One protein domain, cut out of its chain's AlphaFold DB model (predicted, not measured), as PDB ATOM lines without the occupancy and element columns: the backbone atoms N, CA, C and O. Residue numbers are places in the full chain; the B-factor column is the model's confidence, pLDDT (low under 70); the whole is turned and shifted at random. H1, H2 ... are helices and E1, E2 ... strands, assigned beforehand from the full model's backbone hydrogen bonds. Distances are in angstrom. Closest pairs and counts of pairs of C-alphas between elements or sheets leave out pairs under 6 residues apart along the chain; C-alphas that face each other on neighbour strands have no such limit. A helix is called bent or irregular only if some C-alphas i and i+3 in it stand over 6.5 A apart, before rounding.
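Overview. This is residues 264 to 395 of the 398 residues of the protein "Predicted membrane protein" of Anaerostipes hadrus (UniProt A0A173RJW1). One strongly twisted antiparallel sheet curls round the first arm of a single bent helix, H1, like a curved hand, while the short helix H2 packs on the last strand, E5. The long hairpin of E3 and E4 makes the backbone of the sheet and much of its long axis, with E2 beside E3 and the short E1 and E5 both beside E4. The printed part has 132 residues, with two named helices and five named strands in the order H1 H2 E1 E2 E3 E4 E5, and its class is mixed, helices and strands. The whole is compact, with a radius of gyration of the C-alphas of 15.4 A, yet elongated in outline, spanning 52 by 28 by 23 A.

Arrangement. In the branched sheet, E4, residues 368 to 384, has three neighbours: E3, residues 348 to 361, on one side, and E1, residues 311 to 313, and E5, residues 387 to 394, on the other side. The hairpin of E3 and E4 is antiparallel at 157 degrees, with N 354 and O 375 2.9 A apart, within hydrogen-bond range. E2, residues 328 to 334, is antiparallel to E3 at 163 degrees, with N 330 to O 353 at 2.9 A. E4 is antiparallel to E1, with N 312 to O 374 at 2.9 A, and to E5, with N 380 to O 392 at 2.9 A. E2 E3 E4 E5 form a meander, each strand the antiparallel neighbour of the one before; E1 E2 E3 E4 form a Greek key, in which the first strand is the antiparallel neighbour of the fourth. H1, residues 264 to 285, was assigned as one helix by its hydrogen bonds but is bent, C-alphas 275 and 278 being 6.8 A apart; its arms, H1a, residues 264 to 275, and H1b, residues 278 to 285, stand at a steep tilt of 44 degrees. The sheet curls round H1a, and the closest C-alphas of H1a and E2, those of Ala 270 and Gln 333, are 5.1 A apart. H1b is on the sheet at a height of 9.0 A. H2, residues 300 to 306, is on the sheet too; its C-alpha of Tyr 306 and that of Val 393 in E5, the closest pair, are 6.1 A apart. In H1a, H1b and H2 every O i to N i+4 pair is within hydrogen-bond range.

Along the chain. E4 measures 41.3 A from C-alpha 368 to C-alpha 384 and bends by 70 degrees at residue 380; E3 measures 38.1 A and bends by 53 degrees at residue 357. E5 measures 20.8 A, E2 17.5 A and E1 5.9 A. H1a begins at C-alpha 264, (-63.403, -31.514, 15.458), and measures 16.7 A; H1b measures 10.4 A and H2 9.9 A. E5 ends at C-alpha 394, (-42.685, -21.433, 14.360).

Size, cuts and confidence. The C-alphas farthest apart, those of Ser 340 and Thr 365, are 53.1 A apart. The printed part has no cut. The links H1 to H2, E1 to E2 and E2 to E3 are long. The mean pLDDT of the printed part is 92.4, and residue 338 is under 70.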
ATOM      1  N   SER A 264     -63.779 -30.182  15.947       96.19
ATOM      2  CA  SER A 264     -63.403 -31.514  15.458       96.19
ATOM      3  C   SER A 264     -62.153 -31.451  14.580       96.19
ATOM      4  O   SER A 264     -61.195 -32.190  14.806       96.19
ATOM      5  N   ALA A 265     -62.111 -30.522  13.621       96.81
ATOM      6  CA  ALA A 265     -60.952 -30.318  12.757       96.81
ATOM      7  C   ALA A 265     -59.705 -29.926  13.567       96.81
ATOM      8  O   ALA A 265     -58.617 -30.461  13.341       96.81
ATOM      9  N   LYS A 266     -59.870 -29.044  14.561       97.06
ATOM     10  CA  LYS A 266     -58.809 -28.656  15.506       97.06
ATOM     11  C   LYS A 266     -58.257 -29.858  16.281       97.06
ATOM     12  O   LYS A 266     -57.036 -30.004  16.398       97.06
ATOM     13  N   ALA A 267     -59.129 -30.730  16.783       96.94
ATOM     14  CA  ALA A 267     -58.733 -31.936  17.508       96.94
ATOM     15  C   ALA A 267     -58.020 -32.955  16.599       96.94
ATOM     16  O   ALA A 267     -56.985 -33.506  16.986       96.94
ATOM     17  N   GLU A 268     -58.525 -33.176  15.382       97.50
ATOM     18  CA  GLU A 268     -57.894 -34.051  14.386       97.50
ATOM     19  C   GLU A 268     -56.494 -33.570  14.001       97.50
ATOM     20  O   GLU A 268     -55.550 -34.363  14.010       97.50
ATOM     21  N   ALA A 269     -56.331 -32.276  13.715       97.94
ATOM     22  CA  ALA A 269     -55.042 -31.696  13.356       97.94
ATOM     23  C   ALA A 269     -53.999 -31.891  14.471       97.94
ATOM     24  O   ALA A 269     -52.856 -32.271  14.202       97.94
ATOM     25  N   ALA A 270     -54.394 -31.686  15.733       98.06
ATOM     26  CA  ALA A 270     -53.516 -31.913  16.879       98.06
ATOM     27  C   ALA A 270     -53.154 -33.395  17.061       98.06
ATOM     28  O   ALA A 270     -51.992 -33.728  17.323       98.06
ATOM     29  N   LYS A 271     -54.127 -34.294  16.878       98.12
ATOM     30  CA  LYS A 271     -53.914 -35.745  16.919       98.12
ATOM     31  C   LYS A 271     -52.929 -36.200  15.838       98.12
ATOM     32  O   LYS A 271     -52.018 -36.969  16.137       98.12
ATOM     33  N   GLU A 272     -53.073 -35.706  14.614       98.19
ATOM     34  CA  GLU A 272     -52.174 -36.049  13.511       98.19
ATOM     35  C   GLU A 272     -50.758 -35.517  13.736       98.19
ATOM     36  O   GLU A 272     -49.797 -36.275  13.604       98.19
ATOM     37  N   LEU A 273     -50.605 -34.270  14.201       98.00
ATOM     38  CA  LEU A 273     -49.283 -33.760  14.570       98.00
ATOM     39  C   LEU A 273     -48.620 -34.656  15.623       98.00
ATOM     40  O   LEU A 273     -47.452 -35.020  15.472       98.00
ATOM     41  N   LYS A 274     -49.364 -35.061  16.660       97.62
ATOM     42  CA  LYS A 274     -48.873 -35.978  17.699       97.62
ATOM     43  C   LYS A 274     -48.339 -37.289  17.109       97.62
ATOM     44  O   LYS A 274     -47.306 -37.771  17.579       97.62
ATOM     45  N   ASN A 275     -48.980 -37.822  16.068       97.69
ATOM     46  CA  ASN A 275     -48.542 -39.035  15.372       97.69
ATOM     47  C   ASN A 275     -47.249 -38.831  14.560       97.69
ATOM     48  O   ASN A 275     -46.482 -39.780  14.389       97.69
ATOM     49  N   TYR A 276     -46.963 -37.612  14.090       97.56
ATOM     50  CA  TYR A 276     -45.766 -37.313  13.285       97.56
ATOM     51  C   TYR A 276     -44.510 -37.083  14.138       97.56
ATOM     52  O   TYR A 276     -43.391 -37.383  13.708       97.56
ATOM     53  N   LEU A 277     -44.672 -36.606  15.378       97.12
ATOM     54  CA  LEU A 277     -43.560 -36.241  16.268       97.12
ATOM     55  C   LEU A 277     -42.528 -37.357  16.516       97.12
ATOM     56  O   LEU A 277     -41.335 -37.035  16.546       97.12
ATOM     57  N   PRO A 278     -42.886 -38.649  16.670       96.81
ATOM     58  CA  PRO A 278     -41.893 -39.711  16.811       96.81
ATOM     59  C   PRO A 278     -40.941 -39.808  15.614       96.81
ATOM     60  O   PRO A 278     -39.737 -39.960  15.811       96.81
ATOM     61  N   LYS A 279     -41.430 -39.674  14.379       96.50
ATOM     62  CA  LYS A 279     -40.563 -39.724  13.192       96.50
ATOM     63  C   LYS A 279     -39.751 -38.444  13.020       96.50
ATOM     64  O   LYS A 279     -38.548 -38.523  12.793       96.50
ATOM     65  N   ILE A 280     -40.369 -37.286  13.235       95.81
ATOM     66  CA  ILE A 280     -39.707 -35.969  13.194       95.81
ATOM     67  C   ILE A 280     -38.541 -35.901  14.191       95.81
ATOM     68  O   ILE A 280     -37.423 -35.516  13.846       95.81
ATOM     69  N   THR A 281     -38.778 -36.300  15.442       95.69
ATOM     70  CA  THR A 281     -37.744 -36.262  16.489       95.69
ATOM     71  C   THR A 281     -36.667 -37.315  16.273       95.69
ATOM     72  O   THR A 281     -35.502 -37.031  16.525       95.69
ATOM     73  N   GLU A 282     -37.017 -38.504  15.772       95.69
ATOM     74  CA  GLU A 282     -36.028 -39.526  15.409       95.69
ATOM     75  C   GLU A 282     -35.093 -39.018  14.313       95.69
ATOM     76  O   GLU A 282     -33.877 -39.120  14.462       95.69
ATOM     77  N   ALA A 283     -35.648 -38.421  13.256       94.94
ATOM     78  CA  ALA A 283     -34.865 -37.877  12.157       94.94
ATOM     79  C   ALA A 283     -33.868 -36.812  12.640       94.94
ATOM     80  O   ALA A 283     -32.701 -36.842  12.249       94.94
ATOM     81  N   LYS A 284     -34.283 -35.933  13.564       94.38
ATOM     82  CA  LYS A 284     -33.380 -34.951  14.185       94.38
ATOM     83  C   LYS A 284     -32.312 -35.601  15.064       94.38
ATOM     84  O   LYS A 284     -31.138 -35.279  14.913       94.38
ATOM     85  N   ILE A 285     -32.708 -36.499  15.969       95.38
ATOM     86  CA  ILE A 285     -31.798 -37.160  16.922       95.38
ATOM     87  C   ILE A 285     -30.732 -37.977  16.189       95.38
ATOM     88  O   ILE A 285     -29.564 -37.958  16.571       95.38
ATOM     89  N   ARG A 286     -31.125 -38.677  15.122       94.50
ATOM     90  CA  ARG A 286     -30.236 -39.544  14.345       94.50
ATOM     91  C   ARG A 286     -29.553 -38.846  13.165       94.50
ATOM     92  O   ARG A 286     -28.844 -39.500  12.409       94.50
ATOM     93  N   ASN A 287     -29.765 -37.542  12.985       92.56
ATOM     94  CA  ASN A 287     -29.262 -36.776  11.842       92.56
ATOM     95  C   ASN A 287     -29.621 -37.383  10.467       92.56
ATOM     96  O   ASN A 287     -28.784 -37.462   9.571       92.56
ATOM     97  N   LEU A 288     -30.862 -37.843  10.295       91.88
ATOM     98  CA  LEU A 288     -31.332 -38.479   9.051       91.88
ATOM     99  C   LEU A 288     -31.795 -37.463   7.993       91.88
ATOM    100  O   LEU A 288     -32.359 -37.839   6.965       91.88
ATOM    101  N   GLY A 289     -31.608 -36.166   8.256       89.31
ATOM    102  CA  GLY A 289     -32.206 -35.100   7.462       89.31
ATOM    103  C   GLY A 289     -33.733 -35.144   7.543       89.31
ATOM    104  O   GLY A 289     -34.307 -35.384   8.604       89.31
ATOM    105  N   ASN A 290     -34.397 -34.906   6.418       88.69
ATOM    106  CA  ASN A 290     -35.853 -34.954   6.274       88.69
ATOM    107  C   ASN A 290     -36.330 -36.125   5.395       88.69
ATOM    108  O   ASN A 290     -37.504 -36.177   5.018       88.69
ATOM    109  N   SER A 291     -35.428 -37.054   5.065       85.44
ATOM    110  CA  SER A 291     -35.762 -38.241   4.284       85.44
ATOM    111  C   SER A 291     -36.848 -39.044   5.006       85.44
ATOM    112  O   SER A 291     -36.738 -39.342   6.196       85.44
ATOM    113  N   GLY A 292     -37.946 -39.327   4.304       88.31
ATOM    114  CA  GLY A 292     -39.125 -39.998   4.862       88.31
ATOM    115  C   GLY A 292     -40.084 -39.106   5.661       88.31
ATOM    116  O   GLY A 292     -41.116 -39.600   6.113       88.31
ATOM    117  N   LEU A 293     -39.803 -37.805   5.819       94.75
ATOM    118  CA  LEU A 293     -40.727 -36.857   6.460       94.75
ATOM    119  C   LEU A 293     -41.609 -36.106   5.463       94.75
ATOM    120  O   LEU A 293     -42.608 -35.527   5.877       94.75
ATOM    121  N   THR A 294     -41.273 -36.117   4.172       93.81
ATOM    122  CA  THR A 294     -41.951 -35.338   3.119       93.81
ATOM    123  C   THR A 294     -43.468 -35.504   3.126       93.81
ATOM    124  O   THR A 294     -44.197 -34.520   3.049       93.81
ATOM    125  N   SER A 295     -43.958 -36.725   3.361       94.62
ATOM    126  CA  SER A 295     -45.395 -37.022   3.432       94.62
ATOM    127  C   SER A 295     -46.151 -36.336   4.583       94.62
ATOM    128  O   SER A 295     -47.385 -36.361   4.593       94.62
ATOM    129  N   TYR A 296     -45.450 -35.771   5.570       96.12
ATOM    130  CA  TYR A 296     -46.031 -35.030   6.694       96.12
ATOM    131  C   TYR A 296     -46.087 -33.525   6.447       96.12
ATOM    132  O   TYR A 296     -46.647 -32.817   7.276       96.12
ATOM    133  N   PHE A 297     -45.517 -33.031   5.347       94.94
ATOM    134  CA  PHE A 297     -45.444 -31.609   5.023       94.94
ATOM    135  C   PHE A 297     -46.209 -31.291   3.742       94.94
ATOM    136  O   PHE A 297     -46.514 -32.167   2.934       94.94
ATOM    137  N   THR A 298     -46.525 -30.013   3.543       92.19
ATOM    138  CA  THR A 298     -47.257 -29.563   2.350       92.19
ATOM    139  C   THR A 298     -46.429 -29.572   1.064       92.19
ATOM    140  O   THR A 298     -47.035 -29.482  -0.008       92.19
ATOM    141  N   SER A 299     -45.096 -29.678   1.160       91.38
ATOM    142  CA  SER A 299     -44.168 -29.968   0.057       91.38
ATOM    143  C   SER A 299     -42.805 -30.452   0.572       91.38
ATOM    144  O   SER A 299     -42.453 -30.233   1.737       91.38
ATOM    145  N   ASP A 300     -41.995 -31.031  -0.318       92.62
ATOM    146  CA  ASP A 300     -40.610 -31.428  -0.028       92.62
ATOM    147  C   ASP A 300     -39.749 -30.238   0.405       92.62
ATOM    148  O   ASP A 300     -38.946 -30.344   1.331       92.62
ATOM    149  N   GLN A 301     -39.947 -29.071  -0.214       91.88
ATOM    150  CA  GLN A 301     -39.271 -27.839   0.190       91.88
ATOM    151  C   GLN A 301     -39.592 -27.495   1.647       91.88
ATOM    152  O   GLN A 301     -38.681 -27.200   2.416       91.88
ATOM    153  N   LYS A 302     -40.859 -27.593   2.066       92.19
ATOM    154  CA  LYS A 302     -41.234 -27.301   3.457       92.19
ATOM    155  C   LYS A 302     -40.726 -28.362   4.430       92.19
ATOM    156  O   LYS A 302     -40.292 -28.008   5.524       92.19
ATOM    157  N   ALA A 303     -40.685 -29.631   4.023       94.00
ATOM    158  CA  ALA A 303     -40.001 -30.671   4.789       94.00
ATOM    159  C   ALA A 303     -38.501 -30.373   4.938       94.00
ATOM    160  O   ALA A 303     -37.933 -30.636   5.992       94.00
ATOM    161  N   ASN A 304     -37.837 -29.824   3.917       91.94
ATOM    162  CA  ASN A 304     -36.434 -29.398   4.015       91.94
ATOM    163  C   ASN A 304     -36.278 -28.211   4.974       91.94
ATOM    164  O   ASN A 304     -35.404 -28.226   5.837       91.94
ATOM    165  N   SER A 305     -37.146 -27.203   4.862       90.62
ATOM    166  CA  SER A 305     -37.072 -25.985   5.674       90.62
ATOM    167  C   SER A 305     -37.423 -26.212   7.147       90.62
ATOM    168  O   SER A 305     -36.811 -25.593   8.015       90.62
ATOM    169  N   TYR A 306     -38.396 -27.083   7.436       90.06
ATOM    170  CA  TYR A 306     -39.007 -27.197   8.768       90.06
ATOM    171  C   TYR A 306     -39.104 -28.630   9.310       90.06
ATOM    172  O   TYR A 306     -39.631 -28.840  10.404       90.06
ATOM    173  N   GLY A 307     -38.570 -29.619   8.585       84.94
ATOM    174  CA  GLY A 307     -38.720 -31.057   8.853       84.94
ATOM    175  C   GLY A 307     -38.393 -31.497  10.271       84.94
ATOM    176  O   GLY A 307     -38.992 -32.436  10.781       84.94
ATOM    177  N   THR A 308     -37.461 -30.805  10.924       88.69
ATOM    178  CA  THR A 308     -37.011 -31.128  12.283       88.69
ATOM    179  C   THR A 308     -37.109 -29.961  13.265       88.69
ATOM    180  O   THR A 308     -36.679 -30.090  14.413       88.69
ATOM    181  N   SER A 309     -37.720 -28.842  12.862       90.38
ATOM    182  CA  SER A 309     -37.757 -27.597  13.645       90.38
ATOM    183  C   SER A 309     -38.511 -27.717  14.970       90.38
ATOM    184  O   SER A 309     -38.297 -26.917  15.869       90.38
ATOM    185  N   LEU A 310     -39.358 -28.735  15.148       91.44
ATOM    186  CA  LEU A 310     -40.052 -28.951  16.420       91.44
ATOM    187  C   LEU A 310     -39.141 -29.514  17.526       91.44
ATOM    188  O   LEU A 310     -39.454 -29.320  18.699       91.44
ATOM    189  N   CYS A 311     -38.020 -30.176  17.198       89.75
ATOM    190  CA  CYS A 311     -37.008 -30.581  18.187       89.75
ATOM    191  C   CYS A 311     -36.042 -29.407  18.406       89.75
ATOM    192  O   CYS A 311     -34.993 -29.301  17.769       89.75
ATOM    193  N   ARG A 312     -36.456 -28.494  19.289       81.19
ATOM    194  CA  ARG A 312     -35.824 -27.190  19.523       81.19
ATOM    195  C   ARG A 312     -34.413 -27.306  20.082       81.19
ATOM    196  O   ARG A 312     -33.530 -26.564  19.669       81.19
ATOM    197  N   TYR A 313     -34.224 -28.174  21.069       84.12
ATOM    198  CA  TYR A 313     -32.979 -28.235  21.821       84.12
ATOM    199  C   TYR A 313     -32.481 -29.664  21.906       84.12
ATOM    200  O   TYR A 313     -33.148 -30.543  22.458       84.12
ATOM    201  N   ILE A 314     -31.310 -29.870  21.316       89.50
ATOM    202  CA  ILE A 314     -30.607 -31.139  21.273       89.50
ATOM    203  C   ILE A 314     -29.110 -30.852  21.158       89.50
ATOM    204  O   ILE A 314     -28.680 -30.170  20.234       89.50
ATOM    205  N   TYR A 315     -28.323 -31.345  22.114       87.00
ATOM    206  CA  TYR A 315     -26.878 -31.103  22.133       87.00
ATOM    207  C   TYR A 315     -26.073 -32.136  21.355       87.00
ATOM    208  O   TYR A 315     -25.136 -31.776  20.653       87.00
ATOM    209  N   TYR A 316     -26.443 -33.412  21.465       89.19
ATOM    210  CA  TYR A 316     -25.672 -34.513  20.899       89.19
ATOM    211  C   TYR A 316     -26.552 -35.356  19.992       89.19
ATOM    212  O   TYR A 316     -27.456 -36.033  20.452       89.19
ATOM    213  N   TYR A 317     -26.308 -35.317  18.694       90.38
ATOM    214  CA  TYR A 317     -27.111 -36.020  17.701       90.38
ATOM    215  C   TYR A 317     -26.185 -36.714  16.706       90.38
ATOM    216  O   TYR A 317     -25.047 -36.289  16.511       90.38
ATOM    217  N   GLY A 318     -26.648 -37.801  16.099       90.88
ATOM    218  CA  GLY A 318     -25.805 -38.632  15.243       90.88
ATOM    219  C   GLY A 318     -26.441 -39.977  14.928       90.88
ATOM    220  O   GLY A 318     -27.326 -40.442  15.646       90.88
ATOM    221  N   GLN A 319     -26.005 -40.611  13.839       91.69
ATOM    222  CA  GLN A 319     -26.618 -41.852  13.346       91.69
ATOM    223  C   GLN A 319     -26.511 -43.027  14.330       91.69
ATOM    224  O   GLN A 319     -27.333 -43.945  14.294       91.69
ATOM    225  N   ASP A 320     -25.536 -42.983  15.233       91.88
ATOM    226  CA  ASP A 320     -25.304 -43.969  16.285       91.88
ATOM    227  C   ASP A 320     -26.204 -43.789  17.518       91.88
ATOM    228  O   ASP A 320     -26.233 -44.666  18.387       91.88
ATOM    229  N   ALA A 321     -26.988 -42.706  17.592       93.00
ATOM    230  CA  ALA A 321     -27.980 -42.523  18.641       93.00
ATOM    231  C   ALA A 321     -28.961 -43.709  18.684       93.00
ATOM    232  O   ALA A 321     -29.480 -44.175  17.663       93.00
ATOM    233  N   LYS A 322     -29.240 -44.208  19.891       94.38
ATOM    234  CA  LYS A 322     -30.068 -45.405  20.108       94.38
ATOM    235  C   LYS A 322     -30.945 -45.285  21.348       94.38
ATOM    236  O   LYS A 322     -30.919 -44.279  22.052       94.38
ATOM    237  N   ALA A 323     -31.721 -46.339  21.614       94.56
ATOM    238  CA  ALA A 323     -32.641 -46.412  22.751       94.56
ATOM    239  C   ALA A 323     -33.591 -45.200  22.807       94.56
ATOM    240  O   ALA A 323     -33.750 -44.567  23.849       94.56
ATOM    241  N   LEU A 324     -34.181 -44.861  21.656       96.06
ATOM    242  CA  LEU A 324     -35.167 -43.793  21.544       96.06
ATOM    243  C   LEU A 324     -36.377 -44.129  22.420       96.06
ATOM    244  O   LEU A 324     -37.113 -45.071  22.131       96.06
ATOM    245  N   GLY A 325     -36.596 -43.342  23.466       95.19
ATOM    246  CA  GLY A 325     -37.796 -43.436  24.281       95.19
ATOM    247  C   GLY A 325     -39.039 -42.968  23.524       95.19
ATOM    248  O   GLY A 325     -38.971 -42.423  22.415       95.19
ATOM    249  N   ASN A 326     -40.194 -43.140  24.160       97.31
ATOM    250  CA  ASN A 326     -41.444 -42.571  23.671       97.31
ATOM    251  C   ASN A 326     -41.415 -41.042  23.760       97.31
ATOM    252  O   ASN A 326     -40.806 -40.468  24.668       97.31
ATOM    253  N   VAL A 327     -42.103 -40.387  22.826       97.62
ATOM    254  CA  VAL A 327     -42.351 -38.945  22.893       97.62
ATOM    255  C   VAL A 327     -43.302 -38.665  24.062       97.62
ATOM    256  O   VAL A 327     -44.418 -39.183  24.094       97.62
ATOM    257  N   LYS A 328     -42.863 -37.845  25.019       97.56
ATOM    258  CA  LYS A 328     -43.623 -37.446  26.210       97.56
ATOM    259  C   LYS A 328     -44.107 -36.010  26.033       97.56
ATOM    260  O   LYS A 328     -43.341 -35.071  26.226       97.56
ATOM    261  N   LEU A 329     -45.361 -35.842  25.625       97.38
ATOM    262  CA  LEU A 329     -45.954 -34.519  25.409       97.38
ATOM    263  C   LEU A 329     -46.619 -34.014  26.681       97.38
ATOM    264  O   LEU A 329     -47.423 -34.725  27.279       97.38
ATOM    265  N   THR A 330     -46.314 -32.776  27.047       96.75
ATOM    266  CA  THR A 330     -47.047 -32.009  28.062       96.75
ATOM    267  C   THR A 330     -48.119 -31.130  27.422       96.75
ATOM    268  O   THR A 330     -49.097 -30.785  28.077       96.75
ATOM    269  N   LYS A 331     -47.967 -30.799  26.133       96.12
ATOM    270  CA  LYS A 331     -48.946 -30.053  25.339       96.12
ATOM    271  C   LYS A 331     -48.934 -30.526  23.891       96.12
ATOM    272  O   LYS A 331     -47.868 -30.676  23.299       96.12
ATOM    273  N   CYS A 332     -50.111 -30.743  23.317       96.56
ATOM    274  CA  CYS A 332     -50.304 -30.916  21.878       96.56
ATOM    275  C   CYS A 332     -51.773 -30.656  21.561       96.56
ATOM    276  O   CYS A 332     -52.607 -31.551  21.679       96.56
ATOM    277  N   GLN A 333     -52.096 -29.404  21.263       96.12
ATOM    278  CA  GLN A 333     -53.472 -28.973  21.045       96.12
ATOM    279  C   GLN A 333     -53.505 -27.801  20.074       96.12
ATOM    280  O   GLN A 333     -52.548 -27.021  20.005       96.12
ATOM    281  N   ALA A 334     -54.613 -27.675  19.350       95.56
ATOM    282  CA  ALA A 334     -54.893 -26.464  18.604       95.56
ATOM    283  C   ALA A 334     -54.928 -25.264  19.559       95.56
ATOM    284  O   ALA A 334     -55.363 -25.370  20.710       95.56
ATOM    285  N   VAL A 335     -54.431 -24.136  19.082       91.88
ATOM    286  CA  VAL A 335     -54.493 -22.854  19.775       91.88
ATOM    287  C   VAL A 335     -55.127 -21.845  18.843       91.88
ATOM    288  O   VAL A 335     -55.032 -21.981  17.622       91.88
ATOM    289  N   ASP A 336     -55.786 -20.847  19.410       84.88
ATOM    290  CA  ASP A 336     -56.289 -19.753  18.599       84.88
ATOM    291  C   ASP A 336     -55.119 -18.941  18.056       84.88
ATOM    292  O   ASP A 336     -54.058 -18.817  18.678       84.88
ATOM    293  N   ALA A 337     -55.311 -18.414  16.853       73.12
ATOM    294  CA  ALA A 337     -54.348 -17.501  16.294       73.12
ATOM    295  C   ALA A 337     -54.393 -16.182  17.064       73.12
ATOM    296  O   ALA A 337     -55.444 -15.593  17.292       73.12
ATOM    297  N   THR A 338     -53.223 -15.720  17.449       65.69
ATOM    298  CA  THR A 338     -53.003 -14.516  18.254       65.69
ATOM    299  C   THR A 338     -52.929 -13.238  17.431       65.69
ATOM    300  O   THR A 338     -53.010 -12.141  17.975       65.69
ATOM    301  N   SER A 339     -52.803 -13.367  16.108       75.69
ATOM    302  CA  SER A 339     -52.779 -12.249  15.175       75.69
ATOM    303  C   SER A 339     -54.104 -12.122  14.433       75.69
ATOM    304  O   SER A 339     -54.598 -13.098  13.868       75.69
ATOM    305  N   SER A 340     -54.618 -10.895  14.340       71.94
ATOM    306  CA  SER A 340     -55.783 -10.547  13.516       71.94
ATOM    307  C   SER A 340     -55.565 -10.765  12.013       71.94
ATOM    308  O   SER A 340     -56.532 -10.801  11.257       71.94
ATOM    309  N   TYR A 341     -54.314 -10.934  11.570       77.31
ATOM    310  CA  TYR A 341     -53.975 -11.250  10.179       77.31
ATOM    311  C   TYR A 341     -54.076 -12.740   9.853       77.31
ATOM    312  O   TYR A 341     -53.944 -13.113   8.687       77.31
ATOM    313  N   TYR A 342     -54.269 -13.595  10.858       85.12
ATOM    314  CA  TYR A 342     -54.400 -15.023  10.634       85.12
ATOM    315  C   TYR A 342     -55.735 -15.346   9.988       85.12
ATOM    316  O   TYR A 342     -56.784 -14.845  10.393       85.12
ATOM    317  N   THR A 343     -55.695 -16.229   9.002       91.50
ATOM    318  CA  THR A 343     -56.888 -16.610   8.263       91.50
ATOM    319  C   THR A 343     -57.022 -18.116   8.127       91.50
ATOM    320  O   THR A 343     -56.075 -18.863   8.360       91.50
ATOM    321  N   VAL A 344     -58.185 -18.582   7.665       92.25
ATOM    322  CA  VAL A 344     -58.403 -20.009   7.375       92.25
ATOM    323  C   VAL A 344     -57.328 -20.607   6.447       92.25
ATOM    324  O   VAL A 344     -56.967 -21.777   6.587       92.25
ATOM    325  N   ALA A 345     -56.760 -19.805   5.538       92.44
ATOM    326  CA  ALA A 345     -55.746 -20.240   4.576       92.44
ATOM    327  C   ALA A 345     -54.371 -20.542   5.206       92.44
ATOM    328  O   ALA A 345     -53.545 -21.224   4.591       92.44
ATOM    329  N   ASP A 346     -54.127 -20.051   6.424       90.88
ATOM    330  CA  ASP A 346     -52.928 -20.344   7.208       90.88
ATOM    331  C   ASP A 346     -52.987 -21.715   7.903       90.88
ATOM    332  O   ASP A 346     -51.960 -22.204   8.379       90.88
ATOM    333  N   GLY A 347     -54.166 -22.339   7.972       93.06
ATOM    334  CA  GLY A 347     -54.384 -23.637   8.608       93.06
ATOM    335  C   GLY A 347     -54.827 -23.553  10.064       93.06
ATOM    336  O   GLY A 347     -55.466 -22.593  10.480       93.06
ATOM    337  N   ILE A 348     -54.532 -24.597  10.834       95.00
ATOM    338  CA  ILE A 348     -54.795 -24.671  12.272       95.00
ATOM    339  C   ILE A 348     -53.453 -24.580  12.999       95.00
ATOM    340  O   ILE A 348     -52.606 -25.456  12.793       95.00
ATOM    341  N   PRO A 349     -53.221 -23.579  13.864       94.88
ATOM    342  CA  PRO A 349     -52.018 -23.547  14.674       94.88
ATOM    343  C   PRO A 349     -52.144 -24.592  15.783       94.88
ATOM    344  O   PRO A 349     -53.045 -24.535  16.616       94.88
ATOM    345  N   VAL A 350     -51.230 -25.555  15.809       96.31
ATOM    346  CA  VAL A 350     -51.148 -26.578  16.850       96.31
ATOM    347  C   VAL A 350     -49.870 -26.366  17.634       96.31
ATOM    348  O   VAL A 350     -48.763 -26.535  17.122       96.31
ATOM    349  N   ALA A 351     -50.021 -26.013  18.903       95.06
ATOM    350  CA  ALA A 351     -48.889 -25.843  19.787       95.06
ATOM    351  C   ALA A 351     -48.483 -27.166  20.424       95.06
ATOM    352  O   ALA A 351     -49.328 -27.928  20.906       95.06
ATOM    353  N   VAL A 352     -47.178 -27.408  20.473       95.56
ATOM    354  CA  VAL A 352     -46.598 -28.634  21.008       95.56
ATOM    355  C   VAL A 352     -45.491 -28.331  22.004       95.56
ATOM    356  O   VAL A 352     -44.640 -27.476  21.767       95.56
ATOM    357  N   GLN A 353     -45.498 -29.060  23.118       96.00
ATOM    358  CA  GLN A 353     -44.443 -29.060  24.124       96.00
ATOM    359  C   GLN A 353     -44.243 -30.473  24.659       96.00
ATOM    360  O   GLN A 353     -45.205 -31.214  24.889       96.00
ATOM    361  N   GLY A 354     -42.990 -30.861  24.857       96.75
ATOM    362  CA  GLY A 354     -42.665 -32.171  25.393       96.75
ATOM    363  C   GLY A 354     -41.190 -32.499  25.296       96.75
ATOM    364  O   GLY A 354     -40.351 -31.645  25.011       96.75
ATOM    365  N   THR A 355     -40.873 -33.766  25.517       97.44
ATOM    366  CA  THR A 355     -39.504 -34.266  25.472       97.44
ATOM    367  C   THR A 355     -39.434 -35.664  24.876       97.44
ATOM    368  O   THR A 355     -40.424 -36.401  24.809       97.44
ATOM    369  N   ARG A 356     -38.235 -36.047  24.440       97.38
ATOM    370  CA  ARG A 356     -37.915 -37.425  24.076       97.38
ATOM    371  C   ARG A 356     -36.513 -37.781  24.548       97.38
ATOM    372  O   ARG A 356     -35.539 -37.163  24.122       97.38
ATOM    373  N   ASP A 357     -36.429 -38.793  25.402       97.25
ATOM    374  CA  ASP A 357     -35.157 -39.328  25.891       97.25
ATOM    375  C   ASP A 357     -34.524 -40.262  24.849       97.25
ATOM    376  O   ASP A 357     -35.227 -40.973  24.127       97.25
ATOM    377  N   TYR A 358     -33.196 -40.281  24.790       96.81
ATOM    378  CA  TYR A 358     -32.402 -41.193  23.964       96.81
ATOM    379  C   TYR A 358     -31.009 -41.390  24.575       96.81
ATOM    380  O   TYR A 358     -30.674 -40.793  25.603       96.81
ATOM    381  N   LYS A 359     -30.192 -42.246  23.955       96.44
ATOM    382  CA  LYS A 359     -28.771 -42.377  24.278       96.44
ATOM    383  C   LYS A 359     -27.905 -41.993  23.086       96.44
ATOM    384  O   LYS A 359     -28.165 -42.463  21.978       96.44
ATOM    385  N   TYR A 360     -26.873 -41.196  23.330       94.25
ATOM    386  CA  TYR A 360     -25.860 -40.820  22.340       94.25
ATOM    387  C   TYR A 360     -24.526 -41.481  22.683       94.25
ATOM    388  O   TYR A 360     -24.298 -41.833  23.842       94.25
ATOM    389  N   LYS A 361     -23.659 -41.676  21.689       93.12
ATOM    390  CA  LYS A 361     -22.302 -42.173  21.917       93.12
ATOM    391  C   LYS A 361     -21.379 -40.995  22.212       93.12
ATOM    392  O   LYS A 361     -21.254 -40.081  21.400       93.12
ATOM    393  N   ASN A 362     -20.718 -41.016  23.361       88.94
ATOM    394  CA  ASN A 362     -19.703 -40.027  23.685       88.94
ATOM    395  C   ASN A 362     -18.433 -40.329  22.869       88.94
ATOM    396  O   ASN A 362     -17.884 -41.430  22.948       88.94
ATOM    397  N   GLY A 363     -17.972 -39.361  22.072       86.12
ATOM    398  CA  GLY A 363     -16.801 -39.520  21.200       86.12
ATOM    399  C   GLY A 363     -15.480 -39.732  21.948       86.12
ATOM    400  O   GLY A 363     -14.571 -40.338  21.392       86.12
ATOM    401  N   TRP A 364     -15.385 -39.289  23.205       86.19
ATOM    402  CA  TRP A 364     -14.174 -39.393  24.026       86.19
ATOM    403  C   TRP A 364     -14.094 -40.712  24.792       86.19
ATOM    404  O   TRP A 364     -13.040 -41.334  24.856       86.19
ATOM    405  N   THR A 365     -15.209 -41.139  25.384       90.06
ATOM    406  CA  THR A 365     -15.252 -42.333  26.244       90.06
ATOM    407  C   THR A 365     -15.748 -43.578  25.509       90.06
ATOM    408  O   THR A 365     -15.628 -44.687  26.023       90.06
ATOM    409  N   GLY A 366     -16.356 -43.417  24.328       88.00
ATOM    410  CA  GLY A 366     -17.007 -44.491  23.573       88.00
ATOM    411  C   GLY A 366     -18.285 -45.039  24.222       88.00
ATOM    412  O   GLY A 366     -18.937 -45.912  23.639       88.00
ATOM    413  N   SER A 367     -18.654 -44.542  25.406       92.81
ATOM    414  CA  SER A 367     -19.810 -44.999  26.174       92.81
ATOM    415  C   SER A 367     -21.108 -44.366  25.663       92.81
ATOM    416  O   SER A 367     -21.100 -43.377  24.929       92.81
ATOM    417  N   TYR A 368     -22.243 -44.969  26.028       94.56
ATOM    418  CA  TYR A 368     -23.558 -44.423  25.704       94.56
ATOM    419  C   TYR A 368     -24.153 -43.690  26.898       94.56
ATOM    420  O   TYR A 368     -24.502 -44.315  27.903       94.56
ATOM    421  N   GLU A 369     -24.355 -42.388  26.743       94.56
ATOM    422  CA  GLU A 369     -24.868 -41.499  27.780       94.56
ATOM    423  C   GLU A 369     -26.306 -41.071  27.481       94.56
ATOM    424  O   GLU A 369     -26.740 -41.035  26.327       94.56
ATOM    425  N   LYS A 370     -27.073 -40.773  28.534       95.19
ATOM    426  CA  LYS A 370     -28.465 -40.332  28.404       95.19
ATOM    427  C   LYS A 370     -28.509 -38.879  27.931       95.19
ATOM    428  O   LYS A 370     -27.785 -38.040  28.454       95.19
ATOM    429  N   GLN A 371     -29.418 -38.583  27.007       95.25
ATOM    430  CA  GLN A 371     -29.728 -37.223  26.586       95.25
ATOM    431  C   GLN A 371     -31.231 -37.060  26.312       95.25
ATOM    432  O   GLN A 371     -31.957 -38.046  26.151       95.25
ATOM    433  N   THR A 372     -31.702 -35.815  26.261       96.00
ATOM    434  CA  THR A 372     -33.113 -35.478  26.022       96.00
ATOM    435  C   THR A 372     -33.236 -34.446  24.897       96.00
ATOM    436  O   THR A 372     -32.575 -33.412  24.921       96.00
ATOM    437  N   CYS A 373     -34.074 -34.722  23.891       95.31
ATOM    438  CA  CYS A 373     -34.531 -33.719  22.920       95.31
ATOM    439  C   CYS A 373     -35.741 -32.992  23.514       95.31
ATOM    440  O   CYS A 373     -36.710 -33.642  23.922       95.31
ATOM    441  N   THR A 374     -35.707 -31.661  23.519       96.12
ATOM    442  CA  THR A 374     -36.866 -30.831  23.871       96.12
ATOM    443  C   THR A 374     -37.692 -30.537  22.629       96.12
ATOM    444  O   THR A 374     -37.173 -30.036  21.630       96.12
ATOM    445  N   ILE A 375     -38.992 -30.799  22.718       95.75
ATOM    446  CA  ILE A 375     -39.984 -30.484  21.694       95.75
ATOM    447  C   ILE A 375     -40.692 -29.201  22.115       95.75
ATOM    448  O   ILE A 375     -41.258 -29.153  23.207       95.75
ATOM    449  N   ASN A 376     -40.654 -28.162  21.283       94.12
ATOM    450  CA  ASN A 376     -41.363 -26.912  21.560       94.12
ATOM    451  C   ASN A 376     -41.573 -26.100  20.277       94.12
ATOM    452  O   ASN A 376     -40.602 -25.805  19.578       94.12
ATOM    453  N   GLY A 377     -42.812 -25.696  20.007       93.12
ATOM    454  CA  GLY A 377     -43.154 -24.798  18.908       93.12
ATOM    455  C   GLY A 377     -44.640 -24.828  18.564       93.12
ATOM    456  O   GLY A 377     -45.444 -25.460  19.253       93.12
ATOM    457  N   VAL A 378     -44.993 -24.162  17.470       93.75
ATOM    458  CA  VAL A 378     -46.327 -24.189  16.866       93.75
ATOM    459  C   VAL A 378     -46.191 -24.681  15.432       93.75
ATOM    460  O   VAL A 378     -45.408 -24.134  14.661       93.75
ATOM    461  N   ALA A 379     -46.937 -25.720  15.069       95.06
ATOM    462  CA  ALA A 379     -47.048 -26.185  13.692       95.06
ATOM    463  C   ALA A 379     -48.374 -25.701  13.101       95.06
ATOM    464  O   ALA A 379     -49.428 -25.928  13.693       95.06
ATOM    465  N   LYS A 380     -48.339 -25.054  11.936       94.56
ATOM    466  CA  LYS A 380     -49.554 -24.742  11.177       94.56
ATOM    467  C   LYS A 380     -49.954 -25.972  10.366       94.56
ATOM    468  O   LYS A 380     -49.206 -26.388   9.482       94.56
ATOM    469  N   MET A 381     -51.099 -26.564  10.681       96.19
ATOM    470  CA  MET A 381     -51.615 -27.777  10.045       96.19
ATOM    471  C   MET A 381     -52.642 -27.421   8.968       96.19
ATOM    472  O   MET A 381     -53.600 -26.705   9.243       96.19
ATOM    473  N   LEU A 382     -52.484 -27.950   7.757       93.50
ATOM    474  CA  LEU A 382     -53.439 -27.804   6.653       93.50
ATOM    475  C   LEU A 382     -54.002 -29.157   6.246       93.50
ATOM    476  O   LEU A 382     -53.278 -30.152   6.235       93.50
ATOM    477  N   LYS A 383     -55.279 -29.190   5.859       91.88
ATOM    478  CA  LYS A 383     -55.887 -30.384   5.270       91.88
ATOM    479  C   LYS A 383     -55.643 -30.364   3.759       91.88
ATOM    480  O   LYS A 383     -56.022 -29.416   3.077       91.88
ATOM    481  N   LYS A 384     -54.974 -31.391   3.234       88.12
ATOM    482  CA  LYS A 384     -54.764 -31.609   1.795       88.12
ATOM    483  C   LYS A 384     -55.222 -33.017   1.443       88.12
ATOM    484  O   LYS A 384     -54.693 -33.979   1.997       88.12
ATOM    485  N   ASN A 385     -56.187 -33.142   0.530       84.12
ATOM    486  CA  ASN A 385     -56.701 -34.438   0.063       84.12
ATOM    487  C   ASN A 385     -57.096 -35.366   1.231       84.12
ATOM    488  O   ASN A 385     -56.696 -36.526   1.290       84.12
ATOM    489  N   GLY A 386     -57.808 -34.817   2.222       85.06
ATOM    490  CA  GLY A 386     -58.260 -35.546   3.414       85.06
ATOM    491  C   GLY A 386     -57.209 -35.760   4.513       85.06
ATOM    492  O   GLY A 386     -57.585 -36.120   5.627       85.06
ATOM    493  N   LYS A 387     -55.921 -35.484   4.263       91.94
ATOM    494  CA  LYS A 387     -54.833 -35.658   5.238       91.94
ATOM    495  C   LYS A 387     -54.398 -34.327   5.853       91.94
ATOM    496  O   LYS A 387     -54.213 -33.343   5.139       91.94
ATOM    497  N   TRP A 388     -54.176 -34.304   7.166       96.19
ATOM    498  CA  TRP A 388     -53.539 -33.173   7.844       96.19
ATOM    499  C   TRP A 388     -52.024 -33.197   7.624       96.19
ATOM    500  O   TRP A 388     -51.370 -34.207   7.852       96.19
ATOM    501  N   VAL A 389     -51.450 -32.086   7.181       95.94
ATOM    502  CA  VAL A 389     -50.016 -31.945   6.897       95.94
ATOM    503  C   VAL A 389     -49.487 -30.628   7.456       95.94
ATOM    504  O   VAL A 389     -50.217 -29.646   7.572       95.94
ATOM    505  N   ILE A 390     -48.206 -30.608   7.807       96.19
ATOM    506  CA  ILE A 390     -47.509 -29.453   8.364       96.19
ATOM    507  C   ILE A 390     -47.165 -28.488   7.229       96.19
ATOM    508  O   ILE A 390     -46.426 -28.815   6.299       96.19
ATOM    509  N   ASP A 391     -47.687 -27.274   7.321       93.50
ATOM    510  CA  ASP A 391     -47.383 -26.209   6.379       93.50
ATOM    511  C   ASP A 391     -46.190 -25.365   6.814       93.50
ATOM    512  O   ASP A 391     -45.348 -24.994   6.009       93.50
ATOM    513  N   SER A 392     -46.088 -25.063   8.100       92.31
ATOM    514  CA  SER A 392     -44.945 -24.340   8.647       92.31
ATOM    515  C   SER A 392     -44.802 -24.632  10.129       92.31
ATOM    516  O   SER A 392     -45.727 -25.132  10.775       92.31
ATOM    517  N   VAL A 393     -43.624 -24.328  10.661       91.88
ATOM    518  CA  VAL A 393     -43.317 -24.446  12.084       91.88
ATOM    519  C   VAL A 393     -42.728 -23.127  12.562       91.88
ATOM    520  O   VAL A 393     -41.792 -22.615  11.951       91.88
ATOM    521  N   SER A 394     -43.244 -22.593  13.667       86.75
ATOM    522  CA  SER A 394     -42.685 -21.433  14.360       86.75
ATOM    523  C   SER A 394     -42.228 -21.794  15.773       86.75
ATOM    524  O   SER A 394     -42.815 -22.632  16.459       86.75
ATOM    525  N   TYR A 395     -41.159 -21.137  16.225       71.44
ATOM    526  CA  TYR A 395     -40.604 -21.315  17.573       71.44
ATOM    527  C   TYR A 395     -41.275 -20.436  18.633       71.44
ATOM    528  O   TYR A 395     -41.101 -20.683  19.829       71.44
TER     529      TYR A 395